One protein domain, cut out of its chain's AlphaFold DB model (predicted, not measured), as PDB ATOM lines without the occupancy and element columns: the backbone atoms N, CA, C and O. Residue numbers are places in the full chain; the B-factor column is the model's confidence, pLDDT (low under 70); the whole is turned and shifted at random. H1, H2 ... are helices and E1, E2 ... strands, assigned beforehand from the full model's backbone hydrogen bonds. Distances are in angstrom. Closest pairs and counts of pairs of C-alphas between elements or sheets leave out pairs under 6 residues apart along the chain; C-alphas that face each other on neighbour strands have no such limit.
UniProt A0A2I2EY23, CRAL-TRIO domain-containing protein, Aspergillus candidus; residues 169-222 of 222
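What this domain is: This is residues 169 to 222 of the 222 residues of the protein "CRAL-TRIO domain-containing protein" of Aspergillus candidus (UniProt A0A2I2EY23). A strongly twisted ribbon of three antiparallel strands makes the body, and the short helix H1 only grazes it, with residues 178 to 179. The strands form a meander, each the antiparallel neighbour of the one before, in the order E1, E2, E3. The printed part has 54 residues, with H1 before the strands, and is of mixed class. It is flat, 37 by 30 by 11 A, and only just compact, close to loose, with a radius of gyration of the C-alphas of 12.0 A.

Where its parts are: H1, residues 173 to 179, begins at C-alpha 173 (162.180, 134.231, 226.015). E1 is residues 189 to 193. E2, residues 199 to 207, is 23.4 A long. E3, residues 210 to 219, is 26.7 A long and ends at C-alpha 219 (173.165, 145.378, 225.390).

How they stand to each other: The closest C-alphas of H1 and E3 are those of Leu 179 and Ala 217, 5.2 A apart. In H1 every O i to N i+4 pair is within hydrogen-bond range. Hairpin E1 and E2 has N 190 and O 202 within hydrogen-bond range, 2.9 A; hairpin E2 and E3 has N 203 and O 214, 2.8 A.

The domain as a whole: The printed part has no cut and no long link. Residues 220 to 222 have pLDDT under 70.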
ATOM      1  N   PRO A 169     155.369 142.255 216.965       83.56
ATOM      2  CA  PRO A 169     156.154 141.038 217.122       83.56
ATOM      3  C   PRO A 169     156.004 140.471 218.537       83.56
ATOM      4  O   PRO A 169     156.118 141.208 219.516       83.56
ATOM      5  N   LEU A 170     155.764 139.164 218.633       86.44
ATOM      6  CA  LEU A 170     155.800 138.447 219.903       86.44
ATOM      7  C   LEU A 170     157.257 138.113 220.217       86.44
ATOM      8  O   LEU A 170     157.936 137.492 219.400       86.44
ATOM      9  N   LEU A 171     157.742 138.559 221.376       90.69
ATOM     10  CA  LEU A 171     159.109 138.280 221.806       90.69
ATOM     11  C   LEU A 171     159.188 136.874 222.399       90.69
ATOM     12  O   LEU A 171     158.392 136.522 223.274       90.69
ATOM     13  N   ASP A 172     160.166 136.096 221.950       91.00
ATOM     14  CA  ASP A 172     160.535 134.846 222.601       91.00
ATOM     15  C   ASP A 172     161.349 135.115 223.882       91.00
ATOM     16  O   ASP A 172     161.849 136.218 224.124       91.00
ATOM     17  N   GLU A 173     161.471 134.100 224.736       92.44
ATOM     18  CA  GLU A 173     162.180 134.231 226.015       92.44
ATOM     19  C   GLU A 173     163.654 134.662 225.862       92.44
ATOM     20  O   GLU A 173     164.086 135.541 226.613       92.44
ATOM     21  N   PRO A 174     164.434 134.155 224.882       92.19
ATOM     22  CA  PRO A 174     165.775 134.672 224.607       92.19
ATOM     23  C   PRO A 174     165.800 136.171 224.289       92.19
ATOM     24  O   PRO A 174     166.659 136.892 224.804       92.19
ATOM     25  N   THR A 175     164.856 136.663 223.482       92.50
ATOM     26  CA  THR A 175     164.767 138.088 223.141       92.50
ATOM     27  C   THR A 175     164.400 138.931 224.353       92.50
ATOM     28  O   THR A 175     165.046 139.954 224.595       92.50
ATOM     29  N   LYS A 176     163.428 138.492 225.162       94.19
ATOM     30  CA  LYS A 176     163.067 139.178 226.412       94.19
ATOM     31  C   LYS A 176     164.234 139.224 227.388       94.19
ATOM     32  O   LYS A 176     164.514 140.277 227.950       94.19
ATOM     33  N   ALA A 177     164.964 138.120 227.553       92.62
ATOM     34  CA  ALA A 177     166.134 138.060 228.426       92.62
ATOM     35  C   ALA A 177     167.262 138.992 227.953       92.62
ATOM     36  O   ALA A 177     167.910 139.647 228.774       92.62
ATOM     37  N   LEU A 178     167.479 139.083 226.636       91.56
ATOM     38  CA  LEU A 178     168.484 139.963 226.042       91.56
ATOM     39  C   LEU A 178     168.122 141.446 226.204       91.56
ATOM     40  O   LEU A 178     168.973 142.249 226.585       91.56
ATOM     41  N   LEU A 179     166.874 141.809 225.899       93.06
ATOM     42  CA  LEU A 179     166.408 143.198 225.912       93.06
ATOM     43  C   LEU A 179     165.972 143.678 227.300       93.06
ATOM     44  O   LEU A 179     165.944 144.883 227.538       93.06
ATOM     45  N   LYS A 180     165.668 142.753 228.216       93.62
ATOM     46  CA  LYS A 180     165.087 143.008 229.543       93.62
ATOM     47  C   LYS A 180     163.751 143.759 229.475       93.62
ATOM     48  O   LYS A 180     163.478 144.609 230.319       93.62
ATOM     49  N   VAL A 181     162.935 143.444 228.469       91.25
ATOM     50  CA  VAL A 181     161.579 143.985 228.280       91.25
ATOM     51  C   VAL A 181     160.609 142.859 227.938       91.25
ATOM     52  O   VAL A 181     160.986 141.917 227.241       91.25
ATOM     53  N   ASP A 182     159.362 142.978 228.393       90.19
ATOM     54  CA  ASP A 182     158.296 142.023 228.059       90.19
ATOM     55  C   ASP A 182     157.681 142.304 226.681       90.19
ATOM     56  O   ASP A 182     157.361 141.378 225.935       90.19
ATOM     57  N   GLU A 183     157.555 143.587 226.326       90.31
ATOM     58  CA  GLU A 183     156.964 144.057 225.074       90.31
ATOM     59  C   GLU A 183     157.755 145.231 224.487       90.31
ATOM     60  O   GLU A 183     158.353 146.033 225.207       90.31
ATOM     61  N   LEU A 184     157.725 145.360 223.157       89.38
ATOM     62  CA  LEU A 184     158.320 146.497 222.458       89.38
ATOM     63  C   LEU A 184     157.354 147.694 222.411       89.38
ATOM     64  O   LEU A 184     156.146 147.509 222.178       89.38
ATOM     65  N   PRO A 185     157.866 148.931 222.553       88.75
ATOM     66  CA  PRO A 185     157.058 150.125 222.355       88.75
ATOM     67  C   PRO A 185     156.605 150.241 220.890       88.75
ATOM     68  O   PRO A 185     157.261 149.725 219.981       88.75
ATOM     69  N   PRO A 186     155.484 150.933 220.620       83.81
ATOM     70  CA  PRO A 186     155.019 151.143 219.257       83.81
ATOM     71  C   PRO A 186     155.956 152.071 218.480       83.81
ATOM     72  O   PRO A 186     156.526 153.008 219.044       83.81
ATOM     73  N   GLY A 187     156.020 151.884 217.163       82.56
ATOM     74  CA  GLY A 187     156.751 152.757 216.244       82.56
ATOM     75  C   GLY A 187     158.191 152.310 215.971       82.56
ATOM     76  O   GLY A 187     158.616 151.260 216.447       82.56
ATOM     77  N   PRO A 188     158.937 153.093 215.175       84.81
ATOM     78  CA  PRO A 188     160.254 152.700 214.700       84.81
ATOM     79  C   PRO A 188     161.275 152.676 215.835       84.81
ATOM     80  O   PRO A 188     161.310 153.559 216.702       84.81
ATOM     81  N   MET A 189     162.155 151.685 215.783       88.06
ATOM     82  CA  MET A 189     163.280 151.537 216.693       88.06
ATOM     83  C   MET A 189     164.575 151.415 215.898       88.06
ATOM     84  O   MET A 189     164.581 151.034 214.731       88.06
ATOM     85  N   LYS A 190     165.696 151.765 216.523       90.00
ATOM     86  CA  LYS A 190     167.018 151.541 215.937       90.00
ATOM     87  C   LYS A 190     168.079 151.350 216.999       90.00
ATOM     88  O   LYS A 190     167.987 151.907 218.092       90.00
ATOM     89  N   TRP A 191     169.124 150.627 216.630       91.19
ATOM     90  CA  TRP A 191     170.325 150.515 217.441       91.19
ATOM     91  C   TRP A 191     171.218 151.752 217.280       91.19
ATOM     92  O   TRP A 191     171.437 152.248 216.173       91.19
ATOM     93  N   VAL A 192     171.736 152.258 218.396       91.12
ATOM     94  CA  VAL A 192     172.724 153.343 218.459       91.12
ATOM     95  C   VAL A 192     173.848 152.958 219.415       91.12
ATOM     96  O   VAL A 192     173.665 152.091 220.266       91.12
ATOM     97  N   VAL A 193     175.001 153.605 219.283       90.38
ATOM     98  CA  VAL A 193     176.087 153.504 220.264       90.38
ATOM     99  C   VAL A 193     176.033 154.746 221.148       90.38
ATOM    100  O   VAL A 193     175.896 155.851 220.620       90.38
ATOM    101  N   ASP A 194     176.051 154.563 222.466       87.88
ATOM    102  CA  ASP A 194     176.083 155.677 223.417       87.88
ATOM    103  C   ASP A 194     177.507 156.206 223.658       87.88
ATOM    104  O   ASP A 194     178.490 155.657 223.157       87.88
ATOM    105  N   ASP A 195     177.628 157.274 224.450       88.81
ATOM    106  CA  ASP A 195     178.916 157.907 224.768       88.81
ATOM    107  C   ASP A 195     179.883 156.974 225.526       88.81
ATOM    108  O   ASP A 195     181.076 157.253 225.619       88.81
ATOM    109  N   GLN A 196     179.378 155.861 226.070       87.81
ATOM    110  CA  GLN A 196     180.154 154.832 226.763       87.81
ATOM    111  C   GLN A 196     180.519 153.654 225.845       87.81
ATOM    112  O   GLN A 196     181.122 152.690 226.308       87.81
ATOM    113  N   GLY A 197     180.171 153.711 224.554       87.31
ATOM    114  CA  GLY A 197     180.452 152.653 223.582       87.31
ATOM    115  C   GLY A 197     179.452 151.493 223.596       87.31
ATOM    116  O   GLY A 197     179.636 150.524 222.858       87.31
ATOM    117  N   ARG A 198     178.374 151.574 224.383       89.38
ATOM    118  CA  ARG A 198     177.393 150.491 224.534       89.38
ATOM    119  C   ARG A 198     176.349 150.546 223.428       89.38
ATOM    120  O   ARG A 198     175.951 151.624 222.987       89.38
ATOM    121  N   ARG A 199     175.862 149.380 222.996       90.62
ATOM    122  CA  ARG A 199     174.783 149.285 221.999       90.62
ATOM    123  C   ARG A 199     173.422 149.421 222.675       90.62
ATOM    124  O   ARG A 199     173.012 148.555 223.444       90.62
ATOM    125  N   CYS A 200     172.700 150.476 222.327       93.25
ATOM    126  CA  CYS A 200     171.400 150.817 222.890       93.25
ATOM    127  C   CYS A 200     170.313 150.708 221.820       93.25
ATOM    128  O   CYS A 200     170.433 151.292 220.741       93.25
ATOM    129  N   LEU A 201     169.236 149.993 222.126       94.06
ATOM    130  CA  LEU A 201     168.008 150.014 221.343       94.06
ATOM    131  C   LEU A 201     167.219 151.261 221.727       94.06
ATOM    132  O   LEU A 201     166.911 151.461 222.901       94.06
ATOM    133  N   VAL A 202     166.883 152.094 220.748       91.75
ATOM    134  CA  VAL A 202     166.193 153.364 220.977       91.75
ATOM    135  C   VAL A 202     164.930 153.434 220.130       91.75
ATOM    136  O   VAL A 202     164.990 153.301 218.908       91.75
ATOM    137  N   ALA A 203     163.799 153.696 220.779       89.00
ATOM    138  CA  ALA A 203     162.543 154.032 220.133       89.00
ATOM    139  C   ALA A 203     162.581 155.492 219.677       89.00
ATOM    140  O   ALA A 203     162.884 156.402 220.453       89.00
ATOM    141  N   VAL A 204     162.286 155.720 218.399       86.44
ATOM    142  CA  VAL A 204     162.363 157.037 217.755       86.44
ATOM    143  C   VAL A 204     161.024 157.432 217.133       86.44
ATOM    144  O   VAL A 204     160.044 156.691 217.233       86.44
ATOM    145  N   GLY A 205     160.969 158.618 216.523       84.19
ATOM    146  CA  GLY A 205     159.783 159.154 215.857       84.19
ATOM    147  C   GLY A 205     159.173 160.305 216.646       84.19
ATOM    148  O   GLY A 205     159.905 161.104 217.227       84.19
ATOM    149  N   SER A 206     157.845 160.374 216.669       77.75
ATOM    150  CA  SER A 206     157.102 161.377 217.428       77.75
ATOM    151  C   SER A 206     155.910 160.742 218.133       77.75
ATOM    152  O   SER A 206     155.250 159.872 217.572       77.75
ATOM    153  N   GLU A 207     155.609 161.211 219.339       77.31
ATOM    154  CA  GLU A 207     154.463 160.782 220.139       77.31
ATOM    155  C   GLU A 207     153.718 162.021 220.640       77.31
ATOM    156  O   GLU A 207     154.322 162.950 221.181       77.31
ATOM    157  N   GLY A 208     152.413 162.107 220.361       77.94
ATOM    158  CA  GLY A 208     151.625 163.313 220.655       77.94
ATOM    159  C   GLY A 208     152.173 164.588 219.992       77.94
ATOM    160  O   GLY A 208     152.130 165.660 220.590       77.94
ATOM    161  N   GLY A 209     152.764 164.464 218.795       80.06
ATOM    162  CA  GLY A 209     153.379 165.578 218.060       80.06
ATOM    163  C   GLY A 209     154.747 166.032 218.585       80.06
ATOM    164  O   GLY A 209     155.339 166.947 218.018       80.06
ATOM    165  N   LYS A 210     155.281 165.400 219.638       79.75
ATOM    166  CA  LYS A 210     156.606 165.710 220.189       79.75
ATOM    167  C   LYS A 210     157.639 164.689 219.714       79.75
ATOM    168  O   LYS A 210     157.326 163.499 219.727       79.75
ATOM    169  N   PRO A 211     158.862 165.112 219.344       80.69
ATOM    170  CA  PRO A 211     159.938 164.182 219.030       80.69
ATOM    171  C   PRO A 211     160.183 163.207 220.186       80.69
ATOM    172  O   PRO A 211     160.337 163.624 221.335       80.69
ATOM    173  N   ARG A 212     160.238 161.913 219.870       84.62
ATOM    174  CA  ARG A 212     160.519 160.824 220.805       84.62
ATOM    175  C   ARG A 212     161.909 160.262 220.536       84.62
ATOM    176  O   ARG A 212     162.263 159.956 219.396       84.62
ATOM    177  N   ARG A 213     162.684 160.098 221.606       87.44
ATOM    178  CA  ARG A 213     163.935 159.337 221.618       87.44
ATOM    179  C   ARG A 213     164.097 158.691 222.988       87.44
ATOM    180  O   ARG A 213     164.594 159.321 223.914       87.44
ATOM    181  N   GLU A 214     163.668 157.445 223.102       90.56
ATOM    182  CA  GLU A 214     163.619 156.712 224.365       90.56
ATOM    183  C   GLU A 214     164.486 155.458 224.288       90.56
ATOM    184  O   GLU A 214     164.424 154.721 223.305       90.56
ATOM    185  N   THR A 215     165.310 155.214 225.307       93.19
ATOM    186  CA  THR A 215     166.122 153.991 225.368       93.19
ATOM    187  C   THR A 215     165.253 152.837 225.846       93.19
ATOM    188  O   THR A 215     164.754 152.873 226.963       93.19
ATOM    189  N   VAL A 216     165.106 151.820 225.001       92.25
ATOM    190  CA  VAL A 216     164.302 150.617 225.261       92.25
ATOM    191  C   VAL A 216     165.141 149.544 225.943       92.25
ATOM    192  O   VAL A 216     164.699 148.926 226.902       92.25
ATOM    193  N   ALA A 217     166.363 149.324 225.454       93.50
ATOM    194  CA  ALA A 217     167.264 148.307 225.979       93.50
ATOM    195  C   ALA A 217     168.725 148.716 225.783       93.50
ATOM    196  O   ALA A 217     169.057 149.458 224.858       93.50
ATOM    197  N   VAL A 218     169.610 148.191 226.626       92.50
ATOM    198  CA  VAL A 218     171.063 148.350 226.500       92.50
ATOM    199  C   VAL A 218     171.683 146.960 226.509       92.50
ATOM    200  O   VAL A 218     171.539 146.226 227.488       92.50
ATOM    201  N   LEU A 219     172.365 146.597 225.425       86.12
ATOM    202  CA  LEU A 219     173.165 145.378 225.390       86.12
ATOM    203  C   LEU A 219     174.418 145.622 226.233       86.12
ATOM    204  O   LEU A 219     175.182 146.548 225.957       86.12
ATOM    205  N   GLY A 220     174.595 144.819 227.282       68.31
ATOM    206  CA  GLY A 220     175.839 144.806 228.050       68.31
ATOM    207  C   GLY A 220     176.978 144.199 227.233       68.31
ATOM    208  O   GLY A 220     176.725 143.399 226.328       68.31
ATOM    209  N   ASP A 221     178.215 144.565 227.567       55.53
ATOM    210  CA  ASP A 221     179.394 143.884 227.036       55.53
ATOM    211  C   ASP A 221     179.315 142.396 227.412       55.53
ATOM    212  O   ASP A 221     179.086 142.055 228.578       55.53
ATOM    213  N   ARG A 222     179.413 141.524 226.403       49.34
ATOM    214  CA  ARG A 222     179.570 140.076 226.590       49.34
ATOM    215  C   ARG A 222     181.010 139.747 226.939       49.34
ATOM    216  O   ARG A 222     181.904 140.335 226.290       49.34
TER     217      ARG A 222